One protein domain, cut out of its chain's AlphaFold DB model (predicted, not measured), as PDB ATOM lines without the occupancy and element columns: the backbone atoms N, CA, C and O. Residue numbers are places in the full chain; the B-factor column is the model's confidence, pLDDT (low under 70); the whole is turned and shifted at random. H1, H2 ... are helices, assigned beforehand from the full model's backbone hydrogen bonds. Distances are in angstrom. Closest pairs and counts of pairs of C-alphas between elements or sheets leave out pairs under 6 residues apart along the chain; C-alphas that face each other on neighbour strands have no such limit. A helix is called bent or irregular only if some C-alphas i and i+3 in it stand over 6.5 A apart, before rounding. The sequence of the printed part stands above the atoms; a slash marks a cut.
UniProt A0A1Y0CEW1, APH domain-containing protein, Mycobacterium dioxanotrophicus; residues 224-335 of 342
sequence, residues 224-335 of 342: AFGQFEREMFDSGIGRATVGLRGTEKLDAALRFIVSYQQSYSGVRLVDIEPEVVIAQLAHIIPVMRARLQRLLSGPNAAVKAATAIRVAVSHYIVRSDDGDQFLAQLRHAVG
ATOM      1  N   ALA A 224      33.975  24.343 -38.112       56.88
ATOM      2  CA  ALA A 224      33.366  23.637 -36.976       56.88
ATOM      3  C   ALA A 224      32.189  22.742 -37.408       56.88
ATOM      4  O   ALA A 224      31.907  21.742 -36.743       56.88
ATOM      5  N   PHE A 225      31.554  23.014 -38.552       51.91
ATOM      6  CA  PHE A 225      30.638  22.071 -39.193       51.91
ATOM      7  C   PHE A 225      31.296  20.719 -39.509       51.91
ATOM      8  O   PHE A 225      30.734  19.699 -39.136       51.91
ATOM      9  N   GLY A 226      32.536  20.669 -39.992       51.16
ATOM     10  CA  GLY A 226      33.311  19.434 -40.148       51.16
ATOM     11  C   GLY A 226      33.546  18.669 -38.833       51.16
ATOM     12  O   GLY A 226      33.628  17.438 -38.827       51.16
ATOM     13  N   GLN A 227      33.614  19.351 -37.681       52.97
ATOM     14  CA  GLN A 227      33.627  18.696 -36.360       52.97
ATOM     15  C   GLN A 227      32.235  18.177 -35.964       52.97
ATOM     16  O   GLN A 227      32.123  17.067 -35.435       52.97
ATOM     17  N   PHE A 228      31.180  18.939 -36.268       55.94
ATOM     18  CA  PHE A 228      29.786  18.531 -36.075       55.94
ATOM     19  C   PHE A 228      29.469  17.282 -36.875       55.94
ATOM     20  O   PHE A 228      28.913  16.334 -36.341       55.94
ATOM     21  N   GLU A 229      29.864  17.267 -38.139       53.06
ATOM     22  CA  GLU A 229      29.697  16.173 -39.083       53.06
ATOM     23  C   GLU A 229      30.308  14.889 -38.547       53.06
ATOM     24  O   GLU A 229      29.644  13.851 -38.530       53.06
ATOM     25  N   ARG A 230      31.537  14.965 -38.017       58.59
ATOM     26  CA  ARG A 230      32.198  13.824 -37.378       58.59
ATOM     27  C   ARG A 230      31.380  13.310 -36.196       58.59
ATOM     28  O   ARG A 230      31.027  12.135 -36.158       58.59
ATOM     29  N   GLU A 231      31.009  14.177 -35.262       60.81
ATOM     30  CA  GLU A 231      30.253  13.780 -34.065       60.81
ATOM     31  C   GLU A 231      28.828  13.304 -34.370       60.81
ATOM     32  O   GLU A 231      28.276  12.434 -33.685       60.81
ATOM     33  N   MET A 232      28.225  13.838 -35.423       59.91
ATOM     34  CA  MET A 232      26.886  13.494 -35.870       59.91
ATOM     35  C   MET A 232      26.844  12.172 -36.623       59.91
ATOM     36  O   MET A 232      25.963  11.354 -36.352       59.91
ATOM     37  N   PHE A 233      27.803  11.928 -37.516       62.00
ATOM     38  CA  PHE A 233      27.987  10.620 -38.134       62.00
ATOM     39  C   PHE A 233      28.218   9.553 -37.055       62.00
ATOM     40  O   PHE A 233      27.607   8.481 -37.066       62.00
ATOM     41  N   ASP A 234      29.029   9.883 -36.052       62.62
ATOM     42  CA  ASP A 234      29.385   8.986 -34.960       62.62
ATOM     43  C   ASP A 234      28.215   8.656 -34.034       62.62
ATOM     44  O   ASP A 234      27.953   7.485 -33.738       62.62
ATOM     45  N   SER A 235      27.496   9.681 -33.583       65.44
ATOM     46  CA  SER A 235      26.312   9.521 -32.739       65.44
ATOM     47  C   SER A 235      25.135   8.916 -33.508       65.44
ATOM     48  O   SER A 235      24.339   8.171 -32.932       65.44
ATOM     49  N   GLY A 236      25.023   9.196 -34.807       66.81
ATOM     50  CA  GLY A 236      24.019   8.637 -35.703       66.81
ATOM     51  C   GLY A 236      24.193   7.136 -35.924       66.81
ATOM     52  O   GLY A 236      23.255   6.383 -35.664       66.81
ATOM     53  N   ILE A 237      25.407   6.677 -36.262       72.44
ATOM     54  CA  ILE A 237      25.729   5.239 -36.307       72.44
ATOM     55  C   ILE A 237      25.506   4.595 -34.939       72.44
ATOM     56  O   ILE A 237      24.941   3.505 -34.856       72.44
ATOM     57  N   GLY A 238      25.920   5.262 -33.857       71.50
ATOM     58  CA  GLY A 238      25.672   4.796 -32.495       71.50
ATOM     59  C   GLY A 238      24.189   4.502 -32.267       71.50
ATOM     60  O   GLY A 238      23.832   3.360 -31.998       71.50
ATOM     61  N   ARG A 239      23.320   5.500 -32.465       74.19
ATOM     62  CA  ARG A 239      21.859   5.374 -32.311       74.19
ATOM     63  C   ARG A 239      21.253   4.309 -33.221       74.19
ATOM     64  O   ARG A 239      20.474   3.494 -32.738       74.19
ATOM     65  N   ALA A 240      21.630   4.284 -34.499       77.00
ATOM     66  CA  ALA A 240      21.103   3.327 -35.473       77.00
ATOM     67  C   ALA A 240      21.442   1.869 -35.124       77.00
ATOM     68  O   ALA A 240      20.755   0.952 -35.562       77.00
ATOM     69  N   THR A 241      22.496   1.646 -34.334       79.56
ATOM     70  CA  THR A 241      23.008   0.308 -34.015       79.56
ATOM     71  C   THR A 241      22.745  -0.142 -32.574       79.56
ATOM     72  O   THR A 241      23.127  -1.259 -32.208       79.56
ATOM     73  N   VAL A 242      22.103   0.693 -31.747       80.19
ATOM     74  CA  VAL A 242      21.753   0.366 -30.354       80.19
ATOM     75  C   VAL A 242      20.829  -0.852 -30.311       80.19
ATOM     76  O   VAL A 242      19.834  -0.925 -31.021       80.19
ATOM     77  N   GLY A 243      21.160  -1.821 -29.453       82.12
ATOM     78  CA  GLY A 243      20.351  -3.027 -29.235       82.12
ATOM     79  C   GLY A 243      20.476  -4.109 -30.316       82.12
ATOM     80  O   GLY A 243      20.043  -5.232 -30.081       82.12
ATOM     81  N   LEU A 244      21.120  -3.817 -31.451       86.75
ATOM     82  CA  LEU A 244      21.275  -4.745 -32.575       86.75
ATOM     83  C   LEU A 244      22.588  -5.540 -32.493       86.75
ATOM     84  O   LEU A 244      23.585  -5.081 -31.923       86.75
ATOM     85  N   ARG A 245      22.622  -6.740 -33.089       85.44
ATOM     86  CA  ARG A 245      23.804  -7.626 -33.103       85.44
ATOM     87  C   ARG A 245      24.072  -8.195 -34.498       85.44
ATOM     88  O   ARG A 245      23.194  -8.211 -35.352       85.44
ATOM     89  N   GLY A 246      25.305  -8.655 -34.722       84.62
ATOM     90  CA  GLY A 246      25.701  -9.337 -35.959       84.62
ATOM     91  C   GLY A 246      25.336  -8.560 -37.229       84.62
ATOM     92  O   GLY A 246      25.572  -7.355 -37.322       84.62
ATOM     93  N   THR A 247      24.747  -9.260 -38.198       85.12
ATOM     94  CA  THR A 247      24.358  -8.713 -39.505       85.12
ATOM     95  C   THR A 247      23.316  -7.600 -39.406       85.12
ATOM     96  O   THR A 247      23.384  -6.651 -40.178       85.12
ATOM     97  N   GLU A 248      22.395  -7.658 -38.441       83.62
ATOM     98  CA  GLU A 248      21.360  -6.627 -38.255       83.62
ATOM     99  C   GLU A 248      21.979  -5.290 -37.840       83.62
ATOM    100  O   GLU A 248      21.613  -4.235 -38.355       83.62
ATOM    101  N   LYS A 249      22.982  -5.340 -36.954       84.94
ATOM    102  CA  LYS A 249      23.748  -4.158 -36.542       84.94
ATOM    103  C   LYS A 249      24.488  -3.534 -37.723       84.94
ATOM    104  O   LYS A 249      24.508  -2.314 -37.871       84.94
ATOM    105  N   LEU A 250      25.111  -4.372 -38.548       85.44
ATOM    106  CA  LEU A 250      25.833  -3.930 -39.735       85.44
ATOM    107  C   LEU A 250      24.874  -3.315 -40.763       85.44
ATOM    108  O   LEU A 250      25.137  -2.217 -41.240       85.44
ATOM    109  N   ASP A 251      23.745  -3.967 -41.052       86.56
ATOM    110  CA  ASP A 251      22.744  -3.469 -42.001       86.56
ATOM    111  C   ASP A 251      22.158  -2.122 -41.564       86.56
ATOM    112  O   ASP A 251      22.024  -1.210 -42.379       86.56
ATOM    113  N   ALA A 252      21.870  -1.955 -40.270       83.69
ATOM    114  CA  ALA A 252      21.383  -0.691 -39.729       83.69
ATOM    115  C   ALA A 252      22.409   0.447 -39.874       83.69
ATOM    116  O   ALA A 252      22.036   1.570 -40.212       83.69
ATOM    117  N   ALA A 253      23.704   0.159 -39.697       84.19
ATOM    118  CA  ALA A 253      24.763   1.135 -39.950       84.19
ATOM    119  C   ALA A 253      24.846   1.531 -41.436       84.19
ATOM    120  O   ALA A 253      25.009   2.711 -41.738       84.19
ATOM    121  N   LEU A 254      24.693   0.582 -42.369       86.19
ATOM    122  CA  LEU A 254      24.685   0.884 -43.809       86.19
ATOM    123  C   LEU A 254      23.457   1.702 -44.217       86.19
ATOM    124  O   LEU A 254      23.595   2.674 -44.953       86.19
ATOM    125  N   ARG A 255      22.268   1.361 -43.701       83.12
ATOM    126  CA  ARG A 255      21.049   2.161 -43.911       83.12
ATOM    127  C   ARG A 255      21.219   3.581 -43.393       83.12
ATOM    128  O   ARG A 255      20.813   4.514 -44.078       83.12
ATOM    129  N   PHE A 256      21.849   3.744 -42.227       81.31
ATOM    130  CA  PHE A 256      22.179   5.065 -41.710       81.31
ATOM    131  C   PHE A 256      23.090   5.830 -42.674       81.31
ATOM    132  O   PHE A 256      22.760   6.964 -42.992       81.31
ATOM    133  N   ILE A 257      24.168   5.224 -43.193       79.06
ATOM    134  CA  ILE A 257      25.079   5.872 -44.159       79.06
ATOM    135  C   ILE A 257      24.317   6.382 -45.392       79.06
ATOM    136  O   ILE A 257      24.539   7.516 -45.808       79.06
ATOM    137  N   VAL A 258      23.394   5.581 -45.934       77.12
ATOM    138  CA  VAL A 258      22.561   5.966 -47.089       77.12
ATOM    139  C   VAL A 258      21.591   7.090 -46.727       77.12
ATOM    140  O   VAL A 258      21.537   8.103 -47.415       77.12
ATOM    141  N   SER A 259      20.864   6.963 -45.612       71.62
ATOM    142  CA  SER A 259      19.939   8.013 -45.167       71.62
ATOM    143  C   SER A 259      20.657   9.314 -44.817       71.62
ATOM    144  O   SER A 259      20.131  10.395 -45.064       71.62
ATOM    145  N   TYR A 260      21.867   9.215 -44.259       69.81
ATOM    146  CA  TYR A 260      22.708  10.353 -43.932       69.81
ATOM    147  C   TYR A 260      23.098  11.051 -45.231       69.81
ATOM    148  O   TYR A 260      22.782  12.216 -45.375       69.81
ATOM    149  N   GLN A 261      23.606  10.332 -46.236       67.56
ATOM    150  CA  GLN A 261      23.936  10.901 -47.549       67.56
ATOM    151  C   GLN A 261      22.746  11.610 -48.227       67.56
ATOM    152  O   GLN A 261      22.916  12.706 -48.746       67.56
ATOM    153  N   GLN A 262      21.539  11.039 -48.174       64.31
ATOM    154  CA  GLN A 262      20.340  11.641 -48.781       64.31
ATOM    155  C   GLN A 262      19.778  12.845 -48.009       64.31
ATOM    156  O   GLN A 262      19.105  13.696 -48.587       64.31
ATOM    157  N   SER A 263      20.016  12.909 -46.698       57.56
ATOM    158  CA  SER A 263      19.574  14.014 -45.833       57.56
ATOM    159  C   SER A 263      20.633  15.108 -45.662       57.56
ATOM    160  O   SER A 263      20.370  16.104 -44.985       57.56
ATOM    161  N   TYR A 264      21.815  14.928 -46.257       57.25
ATOM    162  CA  TYR A 264      23.003  15.730 -45.998       57.25
ATOM    163  C   TYR A 264      23.358  16.683 -47.146       57.25
ATOM    164  O   TYR A 264      23.306  16.335 -48.324       57.25
ATOM    165  N   SER A 265      23.784  17.895 -46.780       49.38
ATOM    166  CA  SER A 265      24.209  18.969 -47.683       49.38
ATOM    167  C   SER A 265      25.619  18.787 -48.259       49.38
ATOM    168  O   SER A 265      25.988  19.545 -49.145       49.38
ATOM    169  N   GLY A 266      26.406  17.796 -47.825       48.03
ATOM    170  CA  GLY A 266      27.778  17.563 -48.308       48.03
ATOM    171  C   GLY A 266      27.901  17.326 -49.808       48.03
ATOM    172  O   GLY A 266      28.876  17.757 -50.407       48.03
ATOM    173  N   VAL A 267      26.886  16.719 -50.432       51.06
ATOM    174  CA  VAL A 267      26.813  16.596 -51.900       51.06
ATOM    175  C   VAL A 267      26.754  17.982 -52.556       51.06
ATOM    176  O   VAL A 267      27.362  18.195 -53.594       51.06
ATOM    177  N   ARG A 268      26.082  18.951 -51.919       51.59
ATOM    178  CA  ARG A 268      26.038  20.350 -52.374       51.59
ATOM    179  C   ARG A 268      27.260  21.152 -51.936       51.59
ATOM    180  O   ARG A 268      27.620  22.094 -52.615       51.59
ATOM    181  N   LEU A 269      27.912  20.798 -50.833       51.06
ATOM    182  CA  LEU A 269      29.157  21.438 -50.405       51.06
ATOM    183  C   LEU A 269      30.298  21.100 -51.374       51.06
ATOM    184  O   LEU A 269      31.121  21.960 -51.632       51.06
ATOM    185  N   VAL A 270      30.295  19.908 -51.988       60.53
ATOM    186  CA  VAL A 270      31.150  19.606 -53.155       60.53
ATOM    187  C   VAL A 270      30.789  20.494 -54.349       60.53
ATOM    188  O   VAL A 270      31.686  20.962 -55.039       60.53
ATOM    189  N   ASP A 271      29.496  20.748 -54.585       56.62
ATOM    190  CA  ASP A 271      29.051  21.637 -55.669       56.62
ATOM    191  C   ASP A 271      29.448  23.115 -55.421       56.62
ATOM    192  O   ASP A 271      29.582  23.875 -56.378       56.62
ATOM    193  N   ILE A 272      29.623  23.532 -54.157       51.97
ATOM    194  CA  ILE A 272      29.937  24.918 -53.755       51.97
ATOM    195  C   ILE A 272      31.451  25.128 -53.544       51.97
ATOM    196  O   ILE A 272      31.979  26.141 -53.987       51.97
ATOM    197  N   GLU A 273      32.133  24.186 -52.884       58.53
ATOM    198  CA  GLU A 273      33.546  24.230 -52.458       58.53
ATOM    199  C   GLU A 273      34.248  22.870 -52.683       58.53
ATOM    200  O   GLU A 273      34.640  22.184 -51.727       58.53
ATOM    201  N   PRO A 274      34.418  22.417 -53.938       66.44
ATOM    202  CA  PRO A 274      34.958  21.086 -54.214       66.44
ATOM    203  C   PRO A 274      36.368  20.897 -53.643       66.44
ATOM    204  O   PRO A 274      36.685  19.823 -53.136       66.44
ATOM    205  N   GLU A 275      37.208  21.931 -53.676       60.47
ATOM    206  CA  GLU A 275      38.597  21.862 -53.211       60.47
ATOM    207  C   GLU A 275      38.686  21.659 -51.692       60.47
ATOM    208  O   GLU A 275      39.392  20.756 -51.229       60.47
ATOM    209  N   VAL A 276      37.899  22.419 -50.923       59.38
ATOM    210  CA  VAL A 276      37.826  22.305 -49.458       59.38
ATOM    211  C   VAL A 276      37.275  20.937 -49.060       59.38
ATOM    212  O   VAL A 276      37.867  20.230 -48.239       59.38
ATOM    213  N   VAL A 277      36.178  20.506 -49.690       64.69
ATOM    214  CA  VAL A 277      35.534  19.234 -49.342       64.69
ATOM    215  C   VAL A 277      36.412  18.041 -49.708       64.69
ATOM    216  O   VAL A 277      36.540  17.107 -48.913       64.69
ATOM    217  N   ILE A 278      37.071  18.055 -50.869       71.62
ATOM    218  CA  ILE A 278      37.983  16.975 -51.271       71.62
ATOM    219  C   ILE A 278      39.172  16.880 -50.302       71.62
ATOM    220  O   ILE A 278      39.533  15.771 -49.889       71.62
ATOM    221  N   ALA A 279      39.744  18.012 -49.880       66.50
ATOM    222  CA  ALA A 279      40.821  18.038 -48.892       66.50
ATOM    223  C   ALA A 279      40.369  17.486 -47.525       66.50
ATOM    224  O   ALA A 279      41.072  16.676 -46.905       66.50
ATOM    225  N   GLN A 280      39.163  17.836 -47.068       64.44
ATOM    226  CA  GLN A 280      38.593  17.303 -45.827       64.44
ATOM    227  C   GLN A 280      38.289  15.796 -45.918       64.44
ATOM    228  O   GLN A 280      38.570  15.043 -44.977       64.44
ATOM    229  N   LEU A 281      37.786  15.304 -47.057       70.69
ATOM    230  CA  LEU A 281      37.487  13.880 -47.261       70.69
ATOM    231  C   LEU A 281      38.729  12.994 -47.095       70.69
ATOM    232  O   LEU A 281      38.627  11.906 -46.519       70.69
ATOM    233  N   ALA A 282      39.908  13.461 -47.518       71.81
ATOM    234  CA  ALA A 282      41.167  12.736 -47.327       71.81
ATOM    235  C   ALA A 282      41.464  12.448 -45.841       71.81
ATOM    236  O   ALA A 282      41.975  11.375 -45.503       71.81
ATOM    237  N   HIS A 283      41.068  13.357 -44.948       66.50
ATOM    238  CA  HIS A 283      41.221  13.213 -43.500       66.50
ATOM    239  C   HIS A 283      40.131  12.325 -42.876       66.50
ATOM    240  O   HIS A 283      40.385  11.607 -41.906       66.50
ATOM    241  N   ILE A 284      38.920  12.327 -43.440       68.19
ATOM    242  CA  ILE A 284      37.754  11.630 -42.875       68.19
ATOM    243  C   ILE A 284      37.698  10.149 -43.289       68.19
ATOM    244  O   ILE A 284      37.325   9.286 -42.483       68.19
ATOM    245  N   ILE A 285      38.121   9.812 -44.512       79.56
ATOM    246  CA  ILE A 285      38.086   8.440 -45.051       79.56
ATOM    247  C   ILE A 285      38.749   7.406 -44.122       79.56
ATOM    248  O   ILE A 285      38.132   6.361 -43.860       79.56
ATOM    249  N   PRO A 286      39.968   7.632 -43.582       79.25
ATOM    250  CA  PRO A 286      40.605   6.684 -42.669       79.25
ATOM    251  C   PRO A 286      39.764   6.398 -41.421       79.25
ATOM    252  O   PRO A 286      39.699   5.246 -40.981       79.25
ATOM    253  N   VAL A 287      39.087   7.420 -40.890       73.31
ATOM    254  CA  VAL A 287      38.246   7.337 -39.690       73.31
ATOM    255  C   VAL A 287      36.979   6.530 -39.971       73.31
ATOM    256  O   VAL A 287      36.684   5.580 -39.238       73.31
ATOM    257  N   MET A 288      36.260   6.845 -41.053       77.38
ATOM    258  CA  MET A 288      35.062   6.098 -41.465       77.38
ATOM    259  C   MET A 288      35.385   4.620 -41.710       77.38
ATOM    260  O   MET A 288      34.663   3.731 -41.251       77.38
ATOM    261  N   ARG A 289      36.517   4.345 -42.372       85.94
ATOM    262  CA  ARG A 289      36.995   2.982 -42.639       85.94
ATOM    263  C   ARG A 289      37.261   2.219 -41.348       85.94
ATOM    264  O   ARG A 289      36.762   1.106 -41.192       85.94
ATOM    265  N   ALA A 290      38.019   2.805 -40.421       83.06
ATOM    266  CA  ALA A 290      38.332   2.166 -39.145       83.06
ATOM    267  C   ALA A 290      37.058   1.850 -38.343       83.06
ATOM    268  O   ALA A 290      36.956   0.796 -37.718       83.06
ATOM    269  N   ARG A 291      36.052   2.732 -38.398       78.81
ATOM    270  CA  ARG A 291      34.755   2.530 -37.738       78.81
ATOM    271  C   ARG A 291      33.965   1.381 -38.332       78.81
ATOM    272  O   ARG A 291      33.558   0.497 -37.580       78.81
ATOM    273  N   LEU A 292      33.777   1.373 -39.649       84.75
ATOM    274  CA  LEU A 292      33.040   0.309 -40.323       84.75
ATOM    275  C   LEU A 292      33.731  -1.046 -40.130       84.75
ATOM    276  O   LEU A 292      33.065  -2.046 -39.875       84.75
ATOM    277  N   GLN A 293      35.067  -1.070 -40.137       89.06
ATOM    278  CA  GLN A 293      35.842  -2.275 -39.853       89.06
ATOM    279  C   GLN A 293      35.525  -2.874 -38.473       89.06
ATOM    280  O   GLN A 293      35.469  -4.093 -38.360       89.06
ATOM    281  N   ARG A 294      35.255  -2.061 -37.437       88.00
ATOM    282  CA  ARG A 294      34.871  -2.564 -36.099       88.00
ATOM    283  C   ARG A 294      33.514  -3.270 -36.070       88.00
ATOM    284  O   ARG A 294      33.239  -3.999 -35.121       88.00
ATOM    285  N   LEU A 295      32.660  -3.037 -37.066       84.25
ATOM    286  CA  LEU A 295      31.362  -3.703 -37.206       84.25
ATOM    287  C   LEU A 295      31.452  -4.998 -38.025       84.25
ATOM    288  O   LEU A 295      30.485  -5.755 -38.072       84.25
ATOM    289  N   LEU A 296      32.592  -5.249 -38.670       85.88
ATOM    290  CA  LEU A 296      32.819  -6.402 -39.528       85.88
ATOM    291  C   LEU A 296      33.614  -7.478 -38.791       85.88
ATOM    292  O   LEU A 296      34.546  -7.198 -38.041       85.88
ATOM    293  N   SER A 297      33.265  -8.730 -39.056       81.06
ATOM    294  CA  SER A 297      33.956  -9.910 -38.547       81.06
ATOM    295  C   SER A 297      34.412 -10.811 -39.699       81.06
ATOM    296  O   SER A 297      33.853 -10.783 -40.798       81.06
ATOM    297  N   GLY A 298      35.453 -11.609 -39.448       82.56
ATOM    298  CA  GLY A 298      35.997 -12.561 -40.418       82.56
ATOM    299  C   GLY A 298      37.139 -12.019 -41.293       82.56
ATOM    300  O   GLY A 298      37.583 -10.877 -41.130       82.56
ATOM    301  N   PRO A 299      37.659 -12.857 -42.211       80.06
ATOM    302  CA  PRO A 299      38.772 -12.488 -43.078       80.06
ATOM    303  C   PRO A 299      38.386 -11.313 -43.985       80.06
ATOM    304  O   PRO A 299      37.234 -11.167 -44.393       80.06
ATOM    305  N   ASN A 300      39.364 -10.468 -44.312       89.19
ATOM    306  CA  ASN A 300      39.208  -9.306 -45.198       89.19
ATOM    307  C   ASN A 300      38.288  -8.182 -44.677       89.19
ATOM    308  O   ASN A 300      37.924  -7.303 -45.456       89.19
ATOM    309  N   ALA A 301      37.947  -8.144 -43.381       87.31
ATOM    310  CA  ALA A 301      37.129  -7.076 -42.788       87.31
ATOM    311  C   ALA A 301      37.653  -5.659 -43.104       87.31
ATOM    312  O   ALA A 301      36.877  -4.772 -43.453       87.31
ATOM    313  N   ALA A 302      38.975  -5.462 -43.060       88.81
ATOM    314  CA  ALA A 302      39.612  -4.190 -43.413       88.81
ATOM    315  C   ALA A 302      39.407  -3.810 -44.891       88.81
ATOM    316  O   ALA A 302      39.124  -2.655 -45.205       88.81
ATOM    317  N   VAL A 303      39.510  -4.789 -45.798       91.50
ATOM    318  CA  VAL A 303      39.317  -4.586 -47.241       91.50
ATOM    319  C   VAL A 303      37.856  -4.257 -47.532       91.50
ATOM    320  O   VAL A 303      37.581  -3.261 -48.190       91.50
ATOM    321  N   LYS A 304      36.920  -5.027 -46.969       91.69
ATOM    322  CA  LYS A 304      35.474  -4.786 -47.087       91.69
ATOM    323  C   LYS A 304      35.079  -3.390 -46.606       91.69
ATOM    324  O   LYS A 304      34.367  -2.678 -47.309       91.69
ATOM    325  N   ALA A 305      35.588  -2.976 -45.442       88.94
ATOM    326  CA  ALA A 305      35.367  -1.630 -44.926       88.94
ATOM    327  C   ALA A 305      35.912  -0.564 -45.885       88.94
ATOM    328  O   ALA A 305      35.213   0.391 -46.208       88.94
ATOM    329  N   ALA A 306      37.146  -0.732 -46.369       89.69
ATOM    330  CA  ALA A 306      37.760   0.215 -47.294       89.69
ATOM    331  C   ALA A 306      36.986   0.329 -48.617       89.69
ATOM    332  O   ALA A 306      36.838   1.432 -49.138       89.69
ATOM    333  N   THR A 307      36.479  -0.786 -49.149       92.62
ATOM    334  CA  THR A 307      35.654  -0.805 -50.363       92.62
ATOM    335  C   THR A 307      34.336  -0.074 -50.143       92.62
ATOM    336  O   THR A 307      34.027   0.847 -50.892       92.62
ATOM    337  N   ALA A 308      33.595  -0.415 -49.087       89.44
ATOM    338  CA  ALA A 308      32.308   0.211 -48.792       89.44
ATOM    339  C   ALA A 308      32.429   1.730 -48.569       89.44
ATOM    340  O   ALA A 308      31.606   2.488 -49.076       89.44
ATOM    341  N   ILE A 309      33.478   2.197 -47.880       87.94
ATOM    342  CA  ILE A 309      33.707   3.638 -47.694       87.94
ATOM    343  C   ILE A 309      34.049   4.340 -49.010       87.94
ATOM    344  O   ILE A 309      33.550   5.432 -49.247       87.94
ATOM    345  N   ARG A 310      34.843   3.730 -49.900       88.25
ATOM    346  CA  ARG A 310      35.125   4.325 -51.218       88.25
ATOM    347  C   ARG A 310      33.884   4.405 -52.101       88.25
ATOM    348  O   ARG A 310      33.712   5.408 -52.785       88.25
ATOM    349  N   VAL A 311      33.015   3.394 -52.054       88.25
ATOM    350  CA  VAL A 311      31.705   3.439 -52.723       88.25
ATOM    351  C   VAL A 311      30.879   4.594 -52.157       88.25
ATOM    352  O   VAL A 311      30.428   5.437 -52.922       88.25
ATOM    353  N   ALA A 312      30.769   4.708 -50.829       82.19
ATOM    354  CA  ALA A 312      30.047   5.814 -50.198       82.19
ATOM    355  C   ALA A 312      30.596   7.192 -50.603       82.19
ATOM    356  O   ALA A 312      29.821   8.064 -50.968       82.19
ATOM    357  N   VAL A 313      31.920   7.381 -50.599       80.06
ATOM    358  CA  VAL A 313      32.566   8.636 -51.028       80.06
ATOM    359  C   VAL A 313      32.342   8.928 -52.508       80.06
ATOM    360  O   VAL A 313      32.119  10.080 -52.865       80.06
ATOM    361  N   SER A 314      32.345   7.908 -53.364       83.31
ATOM    362  CA  SER A 314      32.060   8.099 -54.791       83.31
ATOM    363  C   SER A 314      30.652   8.656 -54.992       83.31
ATOM    364  O   SER A 314      30.499   9.612 -55.738       83.31
ATOM    365  N   HIS A 315      29.668   8.154 -54.236       77.81
ATOM    366  CA  HIS A 315      28.296   8.684 -54.204       77.81
ATOM    367  C   HIS A 315      28.177  10.090 -53.579       77.81
ATOM    368  O   HIS A 315      27.160  10.751 -53.774       77.81
ATOM    369  N   TYR A 316      29.175  10.559 -52.817       70.00
ATOM    370  CA  TYR A 316      29.224  11.939 -52.305       70.00
ATOM    371  C   TYR A 316      29.798  12.929 -53.323       70.00
ATOM    372  O   TYR A 316      29.311  14.050 -53.405       70.00
ATOM    373  N   ILE A 317      30.835  12.525 -54.063       70.81
ATOM    374  CA  ILE A 317      31.561  13.396 -55.001       70.81
ATOM    375  C   ILE A 317      30.898  13.396 -56.382       70.81
ATOM    376  O   ILE A 317      30.832  14.425 -57.046       70.81
ATOM    377  N   VAL A 318      30.423  12.236 -56.832       72.56
ATOM    378  CA  VAL A 318      29.849  12.041 -58.164       72.56
ATOM    379  C   VAL A 318      28.412  11.574 -57.990       72.56
ATOM    380  O   VAL A 318      28.159  10.504 -57.436       72.56
ATOM    381  N   ARG A 319      27.455  12.385 -58.456       63.59
ATOM    382  CA  ARG A 319      26.036  12.017 -58.413       63.59
ATOM    383  C   ARG A 319      25.823  10.767 -59.260       63.59
ATOM    384  O   ARG A 319      26.053  10.793 -60.466       63.59
ATOM    385  N   SER A 320      25.397   9.692 -58.608       64.56
ATOM    386  CA  SER A 320      25.096   8.436 -59.285       64.56
ATOM    387  C   SER A 320      23.700   8.478 -59.904       64.56
ATOM    388  O   SER A 320      22.766   9.013 -59.302       64.56
ATOM    389  N   ASP A 321      23.546   7.892 -61.088       65.75
ATOM    390  CA  ASP A 321      22.257   7.666 -61.753       65.75
ATOM    391  C   ASP A 321      21.463   6.505 -61.122       65.75
ATOM    392  O   ASP A 321      20.284   6.315 -61.415       65.75
ATOM    393  N   ASP A 322      22.093   5.763 -60.209       69.12
ATOM    394  CA  ASP A 322      21.557   4.573 -59.554       69.12
ATOM    395  C   ASP A 322      21.413   4.717 -58.029       69.12
ATOM    396  O   ASP A 322      21.536   3.734 -57.299       69.12
ATOM    397  N   GLY A 323      21.129   5.923 -57.519       64.56
ATOM    398  CA  GLY A 323      21.012   6.193 -56.075       64.56
ATOM    399  C   GLY A 323      20.104   5.214 -55.305       64.56
ATOM    400  O   GLY A 323      20.388   4.887 -54.151       64.56
ATOM    401  N   ASP A 324      19.083   4.657 -55.962       67.88
ATOM    402  CA  ASP A 324      18.196   3.615 -55.417       67.88
ATOM    403  C   ASP A 324      18.928   2.291 -55.102       67.88
ATOM    404  O   ASP A 324      18.529   1.532 -54.215       67.88
ATOM    405  N   GLN A 325      20.040   2.016 -55.788       82.06
ATOM    406  CA  GLN A 325      20.896   0.846 -55.593       82.06
ATOM    407  C   GLN A 325      22.033   1.083 -54.592       82.06
ATOM    408  O   GLN A 325      22.736   0.132 -54.239       82.06
ATOM    409  N   PHE A 326      22.212   2.299 -54.072       85.44
ATOM    410  CA  PHE A 326      23.346   2.628 -53.204       85.44
ATOM    411  C   PHE A 326      23.445   1.691 -51.985       85.44
ATOM    412  O   PHE A 326      24.499   1.113 -51.695       85.44
ATOM    413  N   LEU A 327      22.319   1.429 -51.311       86.62
ATOM    414  CA  LEU A 327      22.283   0.492 -50.184       86.62
ATOM    415  C   LEU A 327      22.643  -0.942 -50.602       86.62
ATOM    416  O   LEU A 327      23.291  -1.666 -49.841       86.62
ATOM    417  N   ALA A 328      22.230  -1.369 -51.799       87.75
ATOM    418  CA  ALA A 328      22.552  -2.687 -52.336       87.75
ATOM    419  C   ALA A 328      24.058  -2.838 -52.588       87.75
ATOM    420  O   ALA A 328      24.640  -3.849 -52.191       87.75
ATOM    421  N   GLN A 329      24.702  -1.812 -53.150       88.94
ATOM    422  CA  GLN A 329      26.150  -1.785 -53.370       88.94
ATOM    423  C   GLN A 329      26.923  -1.879 -52.049       88.94
ATOM    424  O   GLN A 329      27.848  -2.687 -51.924       88.94
ATOM    425  N   LEU A 330      26.516  -1.115 -51.025       89.81
ATOM    426  CA  LEU A 330      27.144  -1.179 -49.702       89.81
ATOM    427  C   LEU A 330      26.991  -2.562 -49.061       89.81
ATOM    428  O   LEU A 330      27.971  -3.115 -48.556       89.81
ATOM    429  N   ARG A 331      25.785  -3.146 -49.110       90.94
ATOM    430  CA  ARG A 331      25.512  -4.508 -48.613       90.94
ATOM    431  C   ARG A 331      26.385  -5.543 -49.309       90.94
ATOM    432  O   ARG A 331      26.988  -6.379 -48.635       90.94
ATOM    433  N   HIS A 332      26.501  -5.449 -50.633       90.44
ATOM    434  CA  HIS A 332      27.351  -6.325 -51.427       90.44
ATOM    435  C   HIS A 332      28.825  -6.200 -51.014       90.44
ATOM    436  O   HIS A 332      29.467  -7.208 -50.716       90.44
ATOM    437  N   ALA A 333      29.339  -4.971 -50.889       90.25
ATOM    438  CA  ALA A 333      30.730  -4.705 -50.520       90.25
ATOM    439  C   ALA A 333      31.123  -5.298 -49.155       90.25
ATOM    440  O   ALA A 333      32.255  -5.753 -48.974       90.25
ATOM    441  N   VAL A 334      30.198  -5.336 -48.190       90.06
ATOM    442  CA  VAL A 334      30.456  -5.943 -46.872       90.06
ATOM    443  C   VAL A 334      30.100  -7.436 -46.791       90.06
ATOM    444  O   VAL A 334      30.514  -8.128 -45.855       90.06
ATOM    445  N   GLY A 335      29.403  -7.970 -47.795       87.38
ATOM    446  CA  GLY A 335      28.988  -9.371 -47.873       87.38
ATOM    447  C   GLY A 335      27.692  -9.696 -47.124       87.38
ATOM    448  O   GLY A 335      27.535 -10.826 -46.664       87.38
TER     449      GLY A 335
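This is residues 224 to 335 of the 342 residues of the protein "APH domain-containing protein" of Mycobacterium dioxanotrophicus (UniProt A0A1Y0CEW1). H2, H5 and H6 form a compact three-helix bundle, helices roughly side by side; H1 folds back along H2, and bent H4 packs on H5 with its second arm, H4b. Short H3 sits at the end of the bundle where H2 and H5 end. The printed part has 112 residues, with six named helices, H1 to H6 in chain order, and no named strand: all helix. It is compact, with a radius of gyration of the C-alphas of 13.6 A and spans of 39 by 30 by 23 A.

H1, residues 224 to 241, and H2, residues 246 to 263, form a helical hairpin, touching at Thr 241 and Lys 249, whose C-alphas, the closest, are 5.2 A apart. H4, residues 274 to 295, was assigned as one helix by its hydrogen bonds but is bent, C-alphas 283 and 286 being 6.6 A apart; its arms H4a, residues 274 to 283, and H4b, residues 286 to 295, stand at a steep tilt of 51 degrees. H5, residues 301 to 317, is the hub: it touches H3, residues 266 to 272, with residues 316 to 317 alone, closest C-alphas Val 267 and Tyr 316, 5.3 A. H5 touches H4b, closest C-alphas Gln 293 and Ala 305, 5.1 A. H5 and H6, residues 323 to 334, form a helical hairpin at a shallow tilt of 17 degrees, closest C-alphas Lys 304 and Val 334, 5.2 A. H6 is irregular, C-alphas 324 and 327 being 7.3 A apart, and touches H2, closest C-alphas Val 258 and Leu 327, 6.3 A. Every O i to N i+4 pair is within hydrogen-bond range in H1, H2, H3 and H5, but 5 of 6 in H4a and in H4b and 6 of 8 in H6.

H1 begins at C-alpha 224 (33.366, 23.637, -36.976) and is 25.7 A long; H2 is 26.1 A, H5 24.5 A and H6 17.9 A, ending at C-alpha 334 (30.456, -5.943, -46.872).

The C-alphas farthest apart, of Ile 272 and Gly 298, are 40.2 A apart. The printed part has no cut, and its five links are tight. Mean pLDDT of the printed part is 74.6; 41 residues are under 70, among them 224 to 236 and 260 to 277.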